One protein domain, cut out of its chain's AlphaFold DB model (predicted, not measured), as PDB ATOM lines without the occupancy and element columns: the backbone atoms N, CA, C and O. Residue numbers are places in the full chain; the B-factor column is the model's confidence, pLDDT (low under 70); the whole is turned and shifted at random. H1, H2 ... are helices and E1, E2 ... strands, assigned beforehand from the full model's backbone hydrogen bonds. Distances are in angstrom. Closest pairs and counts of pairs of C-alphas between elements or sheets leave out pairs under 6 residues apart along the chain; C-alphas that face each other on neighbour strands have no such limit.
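This is residues 214 to 288 and 300 to 327 of the 537 residues of an uncharacterized protein of Fistulifera solaris (UniProt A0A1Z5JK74). A small two-stranded sheet, E1 and E2, borders an up-and-down bundle of H1, H3 and H4, each running against the one before, with H2 packed on H4. The printed part has 103 residues, in order H1 H2 H3 E1 E2 H4, mostly helix. It is compact, radius of gyration of the C-alphas 13.1 A, spanning 41 by 35 by 21 A.

Start at E1, residues 282 to 285, antiparallel to E2, residues 300 to 302; N 284 and O 300, 2.8 A, are within hydrogen-bond range. H3, residues 266 to 278, touches H1, residues 214 to 236, at a shallow 16 degrees, opposite ways; closest C-alphas Ile 226 and Ile 275, 6.6 A. H4, residues 309 to 326, touches H1, closest C-alphas Thr 227 and Val 318, 6.2 A. H2, residues 241 to 253, touches H4, closest C-alphas Ala 242 and Cys 322, 4.7 A. In all four helices every O i to N i+4 pair is within hydrogen-bond range.

Find C-alpha 214 at (-10.198, 8.660, -91.232); H1 runs 34.1 A. H4 ends, after 25.6 A, at (-8.770, -24.017, -82.547).

Residues 289 to 299 are cut out, a gap of 11.1 A between C-alphas 288 and 300. H2 to H3 is a long link. Residues 214 to 220 have pLDDT under 70.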
ATOM      1  N   ALA A 214     -10.915   9.230 -90.088       54.66
ATOM      2  CA  ALA A 214     -10.198   8.660 -91.232       54.66
ATOM      3  C   ALA A 214      -9.051   7.728 -90.797       54.66
ATOM      4  O   ALA A 214      -8.769   6.745 -91.476       54.66
ATOM      5  N   GLU A 215      -8.456   7.989 -89.635       53.12
ATOM      6  CA  GLU A 215      -7.479   7.108 -88.990       53.12
ATOM      7  C   GLU A 215      -8.167   5.813 -88.534       53.12
ATOM      8  O   GLU A 215      -7.696   4.724 -88.844       53.12
ATOM      9  N   ARG A 216      -9.389   5.908 -87.984       54.53
ATOM     10  CA  ARG A 216     -10.231   4.734 -87.661       54.53
ATOM     11  C   ARG A 216     -10.621   3.869 -88.869       54.53
ATOM     12  O   ARG A 216     -10.953   2.701 -88.707       54.53
ATOM     13  N   VAL A 217     -10.629   4.409 -90.090       56.53
ATOM     14  CA  VAL A 217     -10.872   3.591 -91.298       56.53
ATOM     15  C   VAL A 217      -9.605   2.834 -91.702       56.53
ATOM     16  O   VAL A 217      -9.700   1.692 -92.146       56.53
ATOM     17  N   GLN A 218      -8.421   3.420 -91.496       56.84
ATOM     18  CA  GLN A 218      -7.159   2.702 -91.691       56.84
ATOM     19  C   GLN A 218      -6.995   1.575 -90.663       56.84
ATOM     20  O   GLN A 218      -6.625   0.470 -91.055       56.84
ATOM     21  N   THR A 219      -7.374   1.794 -89.397       59.34
ATOM     22  CA  THR A 219      -7.310   0.742 -88.366       59.34
ATOM     23  C   THR A 219      -8.159  -0.478 -88.737       59.34
ATOM     24  O   THR A 219      -7.712  -1.612 -88.585       59.34
ATOM     25  N   ASN A 220      -9.350  -0.278 -89.313       66.19
ATOM     26  CA  ASN A 220     -10.226  -1.391 -89.700       66.19
ATOM     27  C   ASN A 220      -9.624  -2.249 -90.825       66.19
ATOM     28  O   ASN A 220      -9.665  -3.477 -90.745       66.19
ATOM     29  N   ASN A 221      -8.996  -1.627 -91.827       75.56
ATOM     30  CA  ASN A 221      -8.338  -2.373 -92.904       75.56
ATOM     31  C   ASN A 221      -7.171  -3.221 -92.368       75.56
ATOM     32  O   ASN A 221      -7.026  -4.376 -92.759       75.56
ATOM     33  N   THR A 222      -6.389  -2.688 -91.420       83.69
ATOM     34  CA  THR A 222      -5.273  -3.442 -90.821       83.69
ATOM     35  C   THR A 222      -5.745  -4.653 -90.013       83.69
ATOM     36  O   THR A 222      -5.119  -5.707 -90.060       83.69
ATOM     37  N   THR A 223      -6.889  -4.563 -89.322       89.62
ATOM     38  CA  THR A 223      -7.414  -5.703 -88.548       89.62
ATOM     39  C   THR A 223      -7.851  -6.876 -89.429       89.62
ATOM     40  O   THR A 223      -7.610  -8.034 -89.076       89.62
ATOM     41  N   GLU A 224      -8.442  -6.608 -90.598       91.75
ATOM     42  CA  GLU A 224      -8.824  -7.661 -91.549       91.75
ATOM     43  C   GLU A 224      -7.594  -8.348 -92.155       91.75
ATOM     44  O   GLU A 224      -7.568  -9.575 -92.285       91.75
ATOM     45  N   GLU A 225      -6.551  -7.576 -92.467       93.75
ATOM     46  CA  GLU A 225      -5.286  -8.104 -92.975       93.75
ATOM     47  C   GLU A 225      -4.600  -9.007 -91.939       93.75
ATOM     48  O   GLU A 225      -4.248 -10.144 -92.254       93.75
ATOM     49  N   ILE A 226      -4.516  -8.570 -90.675       95.19
ATOM     50  CA  ILE A 226      -3.978  -9.370 -89.558       95.19
ATOM     51  C   ILE A 226      -4.759 -10.674 -89.376       95.19
ATOM     52  O   ILE A 226      -4.157 -11.743 -89.227       95.19
ATOM     53  N   THR A 227      -6.090 -10.613 -89.444       95.50
ATOM     54  CA  THR A 227      -6.960 -11.798 -89.371       95.50
ATOM     55  C   THR A 227      -6.644 -12.777 -90.504       95.50
ATOM     56  O   THR A 227      -6.475 -13.975 -90.271       95.50
ATOM     57  N   TYR A 228      -6.526 -12.275 -91.738       95.38
ATOM     58  CA  TYR A 228      -6.227 -13.094 -92.911       95.38
ATOM     59  C   TYR A 228      -4.845 -13.747 -92.823       95.38
ATOM     60  O   TYR A 228      -4.720 -14.947 -93.077       95.38
ATOM     61  N   MET A 229      -3.822 -12.988 -92.423       96.19
ATOM     62  CA  MET A 229      -2.460 -13.494 -92.247       96.19
ATOM     63  C   MET A 229      -2.399 -14.566 -91.167       96.19
ATOM     64  O   MET A 229      -1.902 -15.660 -91.425       96.19
ATOM     65  N   THR A 230      -2.997 -14.298 -90.004       96.56
ATOM     66  CA  THR A 230      -3.076 -15.256 -88.895       96.56
ATOM     67  C   THR A 230      -3.761 -16.546 -89.344       96.56
ATOM     68  O   THR A 230      -3.222 -17.637 -89.169       96.56
ATOM     69  N   ALA A 231      -4.918 -16.447 -90.003       95.81
ATOM     70  CA  ALA A 231      -5.626 -17.613 -90.525       95.81
ATOM     71  C   ALA A 231      -4.831 -18.363 -91.612       95.81
ATOM     72  O   ALA A 231      -4.945 -19.587 -91.723       95.81
ATOM     73  N   GLY A 232      -4.038 -17.649 -92.418       95.69
ATOM     74  CA  GLY A 232      -3.125 -18.214 -93.409       95.69
ATOM     75  C   GLY A 232      -2.017 -19.041 -92.760       95.69
ATOM     76  O   GLY A 232      -1.868 -20.219 -93.087       95.69
ATOM     77  N   THR A 233      -1.320 -18.469 -91.777       96.00
ATOM     78  CA  THR A 233      -0.274 -19.148 -90.999       96.00
ATOM     79  C   THR A 233      -0.838 -20.378 -90.286       96.00
ATOM     80  O   THR A 233      -0.321 -21.481 -90.438       96.00
ATOM     81  N   LEU A 234      -1.979 -20.259 -89.602       95.62
ATOM     82  CA  LEU A 234      -2.607 -21.393 -88.907       95.62
ATOM     83  C   LEU A 234      -3.098 -22.507 -89.846       95.62
ATOM     84  O   LEU A 234      -3.318 -23.634 -89.402       95.62
ATOM     85  N   ARG A 235      -3.294 -22.213 -91.138       94.94
ATOM     86  CA  ARG A 235      -3.637 -23.220 -92.154       94.94
ATOM     87  C   ARG A 235      -2.406 -23.955 -92.678       94.94
ATOM     88  O   ARG A 235      -2.523 -25.130 -93.020       94.94
ATOM     89  N   GLU A 236      -1.277 -23.263 -92.792       96.38
ATOM     90  CA  GLU A 236      -0.015 -23.839 -93.264       96.38
ATOM     91  C   GLU A 236       0.637 -24.733 -92.198       96.38
ATOM     92  O   GLU A 236       1.173 -25.793 -92.524       96.38
ATOM     93  N   PHE A 237       0.527 -24.347 -90.925       94.94
ATOM     94  CA  PHE A 237       1.148 -25.048 -89.800       94.94
ATOM     95  C   PHE A 237       0.158 -25.933 -89.015       94.94
ATOM     96  O   PHE A 237      -1.029 -26.041 -89.328       94.94
ATOM     97  N   LYS A 238       0.663 -26.650 -88.001       93.00
ATOM     98  CA  LYS A 238      -0.142 -27.572 -87.182       93.00
ATOM     99  C   LYS A 238      -1.265 -26.823 -86.447       93.00
ATOM    100  O   LYS A 238      -1.040 -25.720 -85.964       93.00
ATOM    101  N   PRO A 239      -2.443 -27.443 -86.248       88.81
ATOM    102  CA  PRO A 239      -3.556 -26.805 -85.540       88.81
ATOM    103  C   PRO A 239      -3.269 -26.526 -84.054       88.81
ATOM    104  O   PRO A 239      -3.945 -25.692 -83.462       88.81
ATOM    105  N   GLU A 240      -2.291 -27.211 -83.455       94.56
ATOM    106  CA  GLU A 240      -1.828 -26.975 -82.076       94.56
ATOM    107  C   GLU A 240      -1.222 -25.570 -81.916       94.56
ATOM    108  O   GLU A 240      -1.411 -24.937 -80.878       94.56
ATOM    109  N   LEU A 241      -0.644 -25.027 -82.997       95.81
ATOM    110  CA  LEU A 241      -0.080 -23.679 -83.039       95.81
ATOM    111  C   LEU A 241      -1.111 -22.604 -82.683       95.81
ATOM    112  O   LEU A 241      -0.746 -21.581 -82.123       95.81
ATOM    113  N   ALA A 242      -2.399 -22.815 -82.972       96.12
ATOM    114  CA  ALA A 242      -3.433 -21.835 -82.646       96.12
ATOM    115  C   ALA A 242      -3.541 -21.603 -81.129       96.12
ATOM    116  O   ALA A 242      -3.696 -20.471 -80.679       96.12
ATOM    117  N   GLN A 243      -3.429 -22.664 -80.324       96.50
ATOM    118  CA  GLN A 243      -3.490 -22.541 -78.866       96.50
ATOM    119  C   GLN A 243      -2.210 -21.926 -78.301       96.50
ATOM    120  O   GLN A 243      -2.291 -21.078 -77.413       96.50
ATOM    121  N   GLU A 244      -1.054 -22.316 -78.842       96.88
ATOM    122  CA  GLU A 244       0.244 -21.755 -78.463       96.88
ATOM    123  C   GLU A 244       0.312 -20.263 -78.800       96.88
ATOM    124  O   GLU A 244       0.578 -19.457 -77.915       96.88
ATOM    125  N   LEU A 245      -0.043 -19.869 -80.028       97.19
ATOM    126  CA  LEU A 245      -0.057 -18.473 -80.468       97.19
ATOM    127  C   LEU A 245      -1.019 -17.617 -79.638       97.19
ATOM    128  O   LEU A 245      -0.658 -16.517 -79.230       97.19
ATOM    129  N   ALA A 246      -2.215 -18.125 -79.324       97.12
ATOM    130  CA  ALA A 246      -3.131 -17.434 -78.419       97.12
ATOM    131  C   ALA A 246      -2.534 -17.262 -77.009       97.12
ATOM    132  O   ALA A 246      -2.754 -16.230 -76.379       97.12
ATOM    133  N   GLY A 247      -1.779 -18.250 -76.518       97.56
ATOM    134  CA  GLY A 247      -1.038 -18.169 -75.258       97.56
ATOM    135  C   GLY A 247       0.062 -17.107 -75.290       97.56
ATOM    136  O   GLY A 247       0.097 -16.255 -74.407       97.56
ATOM    137  N   LEU A 248       0.880 -17.094 -76.346       97.62
ATOM    138  CA  LEU A 248       1.921 -16.083 -76.563       97.62
ATOM    139  C   LEU A 248       1.314 -14.670 -76.613       97.62
ATOM    140  O   LEU A 248       1.784 -13.753 -75.948       97.62
ATOM    141  N   CYS A 249       0.206 -14.484 -77.332       97.62
ATOM    142  CA  CYS A 249      -0.489 -13.199 -77.361       97.62
ATOM    143  C   CYS A 249      -1.001 -12.750 -75.978       97.62
ATOM    144  O   CYS A 249      -0.988 -11.551 -75.705       97.62
ATOM    145  N   ARG A 250      -1.425 -13.672 -75.097       97.69
ATOM    146  CA  ARG A 250      -1.821 -13.335 -73.714       97.69
ATOM    147  C   ARG A 250      -0.631 -12.877 -72.882       97.69
ATOM    148  O   ARG A 250      -0.717 -11.814 -72.287       97.69
ATOM    149  N   MET A 251       0.481 -13.608 -72.931       97.56
ATOM    150  CA  MET A 251       1.722 -13.222 -72.247       97.56
ATOM    151  C   MET A 251       2.183 -11.814 -72.658       97.56
ATOM    152  O   MET A 251       2.511 -10.990 -71.809       97.56
ATOM    153  N   ILE A 252       2.109 -11.486 -73.955       97.00
ATOM    154  CA  ILE A 252       2.431 -10.134 -74.445       97.00
ATOM    155  C   ILE A 252       1.472  -9.078 -73.881       97.00
ATOM    156  O   ILE A 252       1.903  -7.982 -73.524       97.00
ATOM    157  N   LEU A 253       0.170  -9.378 -73.795       96.38
ATOM    158  CA  LEU A 253      -0.806  -8.469 -73.180       96.38
ATOM    159  C   LEU A 253      -0.557  -8.265 -71.679       96.38
ATOM    160  O   LEU A 253      -0.833  -7.172 -71.181       96.38
ATOM    161  N   ASP A 254      -0.008  -9.273 -71.002       96.44
ATOM    162  CA  ASP A 254       0.400  -9.218 -69.595       96.44
ATOM    163  C   ASP A 254       1.726  -8.452 -69.391       96.44
ATOM    164  O   ASP A 254       2.119  -8.171 -68.258       96.44
ATOM    165  N   GLY A 255       2.374  -8.030 -70.482       94.94
ATOM    166  CA  GLY A 255       3.594  -7.222 -70.477       94.94
ATOM    167  C   GLY A 255       4.886  -8.031 -70.599       94.94
ATOM    168  O   GLY A 255       5.967  -7.456 -70.489       94.94
ATOM    169  N   GLU A 256       4.797  -9.338 -70.838       96.25
ATOM    170  CA  GLU A 256       5.966 -10.182 -71.070       96.25
ATOM    171  C   GLU A 256       6.495 -10.014 -72.503       96.25
ATOM    172  O   GLU A 256       5.740  -9.797 -73.455       96.25
ATOM    173  N   SER A 257       7.814 -10.121 -72.668       95.75
ATOM    174  CA  SER A 257       8.457 -10.133 -73.987       95.75
ATOM    175  C   SER A 257       8.702 -11.567 -74.437       95.75
ATOM    176  O   SER A 257       9.094 -12.415 -73.639       95.75
ATOM    177  N   ILE A 258       8.482 -11.845 -75.722       96.88
ATOM    178  CA  ILE A 258       8.588 -13.204 -76.266       96.88
ATOM    179  C   ILE A 258       9.728 -13.282 -77.267       96.88
ATOM    180  O   ILE A 258       9.681 -12.646 -78.322       96.88
ATOM    181  N   ALA A 259      10.728 -14.106 -76.964       96.50
ATOM    182  CA  ALA A 259      11.765 -14.472 -77.916       96.50
ATOM    183  C   ALA A 259      11.221 -15.472 -78.944       96.50
ATOM    184  O   ALA A 259      10.655 -16.508 -78.598       96.50
ATOM    185  N   LEU A 260      11.416 -15.157 -80.225       96.19
ATOM    186  CA  LEU A 260      11.183 -16.094 -81.331       96.19
ATOM    187  C   LEU A 260      12.475 -16.814 -81.754       96.19
ATOM    188  O   LEU A 260      12.441 -17.733 -82.579       96.19
ATOM    189  N   ASP A 261      13.613 -16.392 -81.200       92.81
ATOM    190  CA  ASP A 261      14.913 -17.013 -81.415       92.81
ATOM    191  C   ASP A 261      14.955 -18.356 -80.672       92.81
ATOM    192  O   ASP A 261      14.835 -18.414 -79.453       92.81
ATOM    193  N   GLY A 262      15.053 -19.453 -81.430       91.56
ATOM    194  CA  GLY A 262      14.973 -20.826 -80.912       91.56
ATOM    195  C   GLY A 262      13.913 -21.694 -81.594       91.56
ATOM    196  O   GLY A 262      13.935 -22.914 -81.449       91.56
ATOM    197  N   LEU A 263      13.015 -21.099 -82.389       95.12
ATOM    198  CA  LEU A 263      12.116 -21.864 -83.255       95.12
ATOM    199  C   LEU A 263      12.909 -22.541 -84.386       95.12
ATOM    200  O   LEU A 263      13.584 -21.867 -85.159       95.12
ATOM    201  N   GLU A 264      12.793 -23.869 -84.502       96.12
ATOM    202  CA  GLU A 264      13.492 -24.664 -85.530       96.12
ATOM    203  C   GLU A 264      13.018 -24.348 -86.961       96.12
ATOM    204  O   GLU A 264      13.775 -24.502 -87.919       96.12
ATOM    205  N   ASP A 265      11.758 -23.927 -87.121       96.88
ATOM    206  CA  ASP A 265      11.165 -23.620 -88.422       96.88
ATOM    207  C   ASP A 265      11.265 -22.122 -88.743       96.88
ATOM    208  O   ASP A 265      10.484 -21.294 -88.261       96.88
ATOM    209  N   ASP A 266      12.208 -21.788 -89.625       96.88
ATOM    210  CA  ASP A 266      12.435 -20.427 -90.115       96.88
ATOM    211  C   ASP A 266      11.193 -19.795 -90.751       96.88
ATOM    212  O   ASP A 266      11.001 -18.580 -90.668       96.88
ATOM    213  N   ARG A 267      10.335 -20.590 -91.404       97.12
ATOM    214  CA  ARG A 267       9.133 -20.061 -92.063       97.12
ATOM    215  C   ARG A 267       8.100 -19.643 -91.037       97.12
ATOM    216  O   ARG A 267       7.524 -18.564 -91.172       97.12
ATOM    217  N   LEU A 268       7.901 -20.470 -90.012       96.81
ATOM    218  CA  LEU A 268       7.010 -20.144 -88.904       96.81
ATOM    219  C   LEU A 268       7.511 -18.901 -88.171       96.81
ATOM    220  O   LEU A 268       6.736 -17.975 -87.946       96.81
ATOM    221  N   ARG A 269       8.813 -18.848 -87.871       97.19
ATOM    222  CA  ARG A 269       9.443 -17.694 -87.222       97.19
ATOM    223  C   ARG A 269       9.199 -16.398 -87.998       97.19
ATOM    224  O   ARG A 269       8.717 -15.432 -87.418       97.19
ATOM    225  N   ASN A 270       9.448 -16.399 -89.309       97.06
ATOM    226  CA  ASN A 270       9.226 -15.225 -90.160       97.06
ATOM    227  C   ASN A 270       7.743 -14.823 -90.236       97.06
ATOM    228  O   ASN A 270       7.426 -13.635 -90.261       97.06
ATOM    229  N   ALA A 271       6.825 -15.796 -90.270       97.44
ATOM    230  CA  ALA A 271       5.388 -15.525 -90.281       97.44
ATOM    231  C   ALA A 271       4.910 -14.900 -88.960       97.44
ATOM    232  O   ALA A 271       4.154 -13.929 -88.982       97.44
ATOM    233  N   LEU A 272       5.382 -15.415 -87.821       97.50
ATOM    234  CA  LEU A 272       5.082 -14.860 -86.499       97.50
ATOM    235  C   LEU A 272       5.667 -13.459 -86.327       97.50
ATOM    236  O   LEU A 272       4.962 -12.559 -85.882       97.50
ATOM    237  N   GLU A 273       6.916 -13.250 -86.747       97.38
ATOM    238  CA  GLU A 273       7.548 -11.931 -86.736       97.38
ATOM    239  C   GLU A 273       6.745 -10.913 -87.560       97.38
ATOM    240  O   GLU A 273       6.560  -9.773 -87.129       97.38
ATOM    241  N   TYR A 274       6.237 -11.314 -88.727       96.94
ATOM    242  CA  TYR A 274       5.416 -10.442 -89.560       96.94
ATOM    243  C   TYR A 274       4.079 -10.098 -88.889       96.94
ATOM    244  O   TYR A 274       3.729  -8.923 -88.806       96.94
ATOM    245  N   ILE A 275       3.377 -11.090 -88.324       97.12
ATOM    246  CA  ILE A 275       2.132 -10.859 -87.570       97.12
ATOM    247  C   ILE A 275       2.384  -9.928 -86.376       97.12
ATOM    248  O   ILE A 275       1.602  -9.012 -86.136       97.12
ATOM    249  N   PHE A 276       3.479 -10.119 -85.637       97.44
ATOM    250  CA  PHE A 276       3.816  -9.291 -84.477       97.44
ATOM    251  C   PHE A 276       4.132  -7.844 -84.865       97.44
ATOM    252  O   PHE A 276       3.629  -6.921 -84.223       97.44
ATOM    253  N   LYS A 277       4.874  -7.632 -85.957       96.06
ATOM    254  CA  LYS A 277       5.115  -6.294 -86.517       96.06
ATOM    255  C   LYS A 277       3.816  -5.603 -86.933       96.06
ATOM    256  O   LYS A 277       3.615  -4.440 -86.594       96.06
ATOM    257  N   GLU A 278       2.912  -6.319 -87.595       95.88
ATOM    258  CA  GLU A 278       1.613  -5.783 -88.027       95.88
ATOM    259  C   GLU A 278       0.666  -5.497 -86.850       95.88
ATOM    260  O   GLU A 278      -0.095  -4.526 -86.860       95.88
ATOM    261  N   CYS A 279       0.782  -6.254 -85.759       96.31
ATOM    262  CA  CYS A 279       0.138  -5.930 -84.487       96.31
ATOM    263  C   CYS A 279       0.720  -4.684 -83.796       96.31
ATOM    264  O   CYS A 279       0.167  -4.249 -82.788       96.31
ATOM    265  N   GLY A 280       1.801  -4.096 -84.319       95.25
ATOM    266  CA  GLY A 280       2.469  -2.940 -83.728       95.25
ATOM    267  C   GLY A 280       3.294  -3.295 -82.491       95.25
ATOM    268  O   GLY A 280       3.361  -2.487 -81.563       95.25
ATOM    269  N   LEU A 281       3.856  -4.508 -82.445       96.69
ATOM    270  CA  LEU A 281       4.826  -4.915 -81.429       96.69
ATOM    271  C   LEU A 281       6.232  -4.469 -81.823       96.69
ATOM    272  O   LEU A 281       6.611  -4.518 -82.996       96.69
ATOM    273  N   GLU A 282       7.011  -4.064 -80.826       96.25
ATOM    274  CA  GLU A 282       8.393  -3.640 -81.012       96.25
ATOM    275  C   GLU A 282       9.348  -4.771 -80.632       96.25
ATOM    276  O   GLU A 282       9.073  -5.566 -79.729       96.25
ATOM    277  N   LYS A 283      10.467  -4.858 -81.353       96.88
ATOM    278  CA  LYS A 283      11.547  -5.784 -81.026       96.88
ATOM    279  C   LYS A 283      12.397  -5.152 -79.922       96.88
ATOM    280  O   LYS A 283      13.068  -4.156 -80.173       96.88
ATOM    281  N   LEU A 284      12.345  -5.724 -78.727       95.38
ATOM    282  CA  LEU A 284      13.024  -5.261 -77.521       95.38
ATOM    283  C   LEU A 284      14.188  -6.197 -77.172       95.38
ATOM    284  O   LEU A 284      14.124  -7.405 -77.410       95.38
ATOM    285  N   GLU A 285      15.259  -5.639 -76.616       94.44
ATOM    286  CA  GLU A 285      16.344  -6.418 -76.009       94.44
ATOM    287  C   GLU A 285      15.839  -7.008 -74.689       94.44
ATOM    288  O   GLU A 285      15.302  -6.279 -73.854       94.44
ATOM    289  N   MET A 286      15.956  -8.325 -74.516       92.25
ATOM    290  CA  MET A 286      15.559  -8.978 -73.271       92.25
ATOM    291  C   MET A 286      16.735  -8.988 -72.297       92.25
ATOM    292  O   MET A 286      17.855  -9.346 -72.665       92.25
ATOM    293  N   GLU A 287      16.475  -8.624 -71.042       86.69
ATOM    294  CA  GLU A 287      17.455  -8.765 -69.968       86.69
ATOM    295  C   GLU A 287      17.619 -10.258 -69.651       86.69
ATOM    296  O   GLU A 287      16.688 -10.919 -69.194       86.69
ATOM    297  N   ASN A 288      18.791 -10.813 -69.963       82.44
ATOM    298  CA  ASN A 288      19.116 -12.202 -69.657       82.44
ATOM    299  C   ASN A 288      19.624 -12.257 -68.207       82.44
ATOM    300  O   ASN A 288      20.745 -11.832 -67.920       82.44
ATOM    301  N   GLY A 300      13.390 -10.065 -78.085       96.19
ATOM    302  CA  GLY A 300      11.994 -10.484 -78.002       96.19
ATOM    303  C   GLY A 300      11.042  -9.457 -78.604       96.19
ATOM    304  O   GLY A 300      11.427  -8.328 -78.886       96.19
ATOM    305  N   TYR A 301       9.787  -9.844 -78.822       97.69
ATOM    306  CA  TYR A 301       8.714  -8.922 -79.196       97.69
ATOM    307  C   TYR A 301       7.861  -8.613 -77.973       97.69
ATOM    308  O   TYR A 301       7.428  -9.531 -77.276       97.69
ATOM    309  N   GLY A 302       7.612  -7.328 -77.738       96.62
ATOM    310  CA  GLY A 302       6.810  -6.840 -76.621       96.62
ATOM    311  C   GLY A 302       5.967  -5.629 -77.007       96.62
ATOM    312  O   GLY A 302       6.110  -5.052 -78.093       96.62
ATOM    313  N   LEU A 303       5.042  -5.254 -76.122       96.25
ATOM    314  CA  LEU A 303       4.283  -4.015 -76.283       96.25
ATOM    315  C   LEU A 303       5.232  -2.812 -76.142       96.25
ATOM    316  O   LEU A 303       6.035  -2.787 -75.207       96.25
ATOM    317  N   PRO A 304       5.135  -1.796 -77.018       93.50
ATOM    318  CA  PRO A 304       5.931  -0.583 -76.870       93.50
ATOM    319  C   PRO A 304       5.603   0.109 -75.541       93.50
ATOM    320  O   PRO A 304       4.466   0.064 -75.066       93.50
ATOM    321  N   GLN A 305       6.587   0.791 -74.948       85.81
ATOM    322  CA  GLN A 305       6.448   1.427 -73.629       85.81
ATOM    323  C   GLN A 305       5.334   2.493 -73.602       85.81
ATOM    324  O   GLN A 305       4.636   2.654 -72.601       85.81
ATOM    325  N   ALA A 306       5.112   3.167 -74.734       83.19
ATOM    326  CA  ALA A 306       3.915   3.957 -75.005       83.19
ATOM    327  C   ALA A 306       2.817   3.042 -75.568       83.19
ATOM    328  O   ALA A 306       2.492   3.101 -76.752       83.19
ATOM    329  N   ALA A 307       2.307   2.133 -74.736       72.06
ATOM    330  CA  ALA A 307       1.385   1.095 -75.178       72.06
ATOM    331  C   ALA A 307       0.129   1.707 -75.821       72.06
ATOM    332  O   ALA A 307      -0.763   2.203 -75.132       72.06
ATOM    333  N   ASN A 308       0.045   1.633 -77.149       82.00
ATOM    334  CA  ASN A 308      -1.138   2.051 -77.883       82.00
ATOM    335  C   ASN A 308      -2.251   1.021 -77.641       82.00
ATOM    336  O   ASN A 308      -2.072  -0.174 -77.890       82.00
ATOM    337  N   GLU A 309      -3.426   1.474 -77.191       91.12
ATOM    338  CA  GLU A 309      -4.636   0.632 -77.097       91.12
ATOM    339  C   GLU A 309      -4.954  -0.070 -78.427       91.12
ATOM    340  O   GLU A 309      -5.528  -1.159 -78.453       91.12
ATOM    341  N   GLU A 310      -4.507   0.514 -79.539       90.81
ATOM    342  CA  GLU A 310      -4.598  -0.074 -80.865       90.81
ATOM    343  C   GLU A 310      -3.801  -1.380 -81.007       90.81
ATOM    344  O   GLU A 310      -4.360  -2.374 -81.473       90.81
ATOM    345  N   SER A 311      -2.543  -1.435 -80.552       94.38
ATOM    346  CA  SER A 311      -1.734  -2.663 -80.607       94.38
ATOM    347  C   SER A 311      -2.382  -3.773 -79.777       94.38
ATOM    348  O   SER A 311      -2.512  -4.908 -80.231       94.38
ATOM    349  N   LYS A 312      -2.908  -3.434 -78.591       95.19
ATOM    350  CA  LYS A 312      -3.672  -4.379 -77.760       95.19
ATOM    351  C   LYS A 312      -4.921  -4.891 -78.478       95.19
ATOM    352  O   LYS A 312      -5.217  -6.082 -78.416       95.19
ATOM    353  N   ALA A 313      -5.659  -4.020 -79.169       95.12
ATOM    354  CA  ALA A 313      -6.828  -4.421 -79.951       95.12
ATOM    355  C   ALA A 313      -6.457  -5.368 -81.107       95.12
ATOM    356  O   ALA A 313      -7.136  -6.377 -81.308       95.12
ATOM    357  N   ARG A 314      -5.351  -5.100 -81.813       95.75
ATOM    358  CA  ARG A 314      -4.830  -5.971 -82.879       95.75
ATOM    359  C   ARG A 314      -4.413  -7.348 -82.345       95.75
ATOM    360  O   ARG A 314      -4.792  -8.360 -82.924       95.75
ATOM    361  N   ILE A 315      -3.749  -7.413 -81.189       97.06
ATOM    362  CA  ILE A 315      -3.385  -8.686 -80.536       97.06
ATOM    363  C   ILE A 315      -4.630  -9.487 -80.135       97.06
ATOM    364  O   ILE A 315      -4.702 -10.691 -80.383       97.06
ATOM    365  N   ARG A 316      -5.658  -8.831 -79.575       96.81
ATOM    366  CA  ARG A 316      -6.940  -9.492 -79.261       96.81
ATOM    367  C   ARG A 316      -7.608 -10.068 -80.516       96.81
ATOM    368  O   ARG A 316      -8.207 -11.137 -80.445       96.81
ATOM    369  N   CYS A 317      -7.470  -9.404 -81.665       96.50
ATOM    370  CA  CYS A 317      -7.960  -9.903 -82.952       96.50
ATOM    371  C   CYS A 317      -7.227 -11.189 -83.394       96.50
ATOM    372  O   CYS A 317      -7.876 -12.163 -83.791       96.50
ATOM    373  N   VAL A 318      -5.898 -11.247 -83.236       97.56
ATOM    374  CA  VAL A 318      -5.107 -12.475 -83.459       97.56
ATOM    375  C   VAL A 318      -5.583 -13.600 -82.542       97.56
ATOM    376  O   VAL A 318      -5.853 -14.702 -83.018       97.56
ATOM    377  N   MET A 319      -5.758 -13.323 -81.245       97.50
ATOM    378  CA  MET A 319      -6.251 -14.310 -80.275       97.50
ATOM    379  C   MET A 319      -7.627 -14.858 -80.653       97.50
ATOM    380  O   MET A 319      -7.813 -16.072 -80.659       97.50
ATOM    381  N   GLN A 320      -8.571 -13.988 -81.014       96.94
ATOM    382  CA  GLN A 320      -9.903 -14.410 -81.443       96.94
ATOM    383  C   GLN A 320      -9.822 -15.316 -82.680       96.94
ATOM    384  O   GLN A 320     -10.439 -16.379 -82.715       96.94
ATOM    385  N   THR A 321      -8.999 -14.944 -83.663       96.25
ATOM    386  CA  THR A 321      -8.779 -15.748 -84.877       96.25
ATOM    387  C   THR A 321      -8.204 -17.128 -84.543       96.25
ATOM    388  O   THR A 321      -8.624 -18.142 -85.112       96.25
ATOM    389  N   CYS A 322      -7.270 -17.188 -83.590       96.75
ATOM    390  CA  CYS A 322      -6.694 -18.429 -83.078       96.75
ATOM    391  C   CYS A 322      -7.735 -19.295 -82.353       96.75
ATOM    392  O   CYS A 322      -7.797 -20.506 -82.559       96.75
ATOM    393  N   GLU A 323      -8.590 -18.695 -81.527       95.12
ATOM    394  CA  GLU A 323      -9.651 -19.409 -80.812       95.12
ATOM    395  C   GLU A 323     -10.696 -19.981 -81.776       95.12
ATOM    396  O   GLU A 323     -11.089 -21.141 -81.640       95.12
ATOM    397  N   GLU A 324     -11.093 -19.223 -82.800       94.25
ATOM    398  CA  GLU A 324     -12.020 -19.674 -83.842       94.25
ATOM    399  C   GLU A 324     -11.452 -20.843 -84.665       94.25
ATOM    400  O   GLU A 324     -12.169 -21.792 -84.991       94.25
ATOM    401  N   THR A 325     -10.153 -20.825 -84.969       92.31
ATOM    402  CA  THR A 325      -9.483 -21.920 -85.695       92.31
ATOM    403  C   THR A 325      -9.204 -23.140 -84.816       92.31
ATOM    404  O   THR A 325      -9.290 -24.272 -85.305       92.31
ATOM    405  N   ALA A 326      -8.920 -22.942 -83.526       92.31
ATOM    406  CA  ALA A 326      -8.770 -24.017 -82.547       92.31
ATOM    407  C   ALA A 326     -10.110 -24.713 -82.260       92.31
ATOM    408  O   ALA A 326     -10.158 -25.937 -82.103       92.31
ATOM    409  N   GLN A 327     -11.216 -23.960 -82.271       88.31
ATOM    410  CA  GLN A 327     -12.584 -24.473 -82.243       88.31
ATOM    411  C   GLN A 327     -12.966 -25.101 -83.591       88.31
ATOM    412  O   GLN A 327     -13.991 -24.776 -84.193       88.31
TER     413      GLN A 327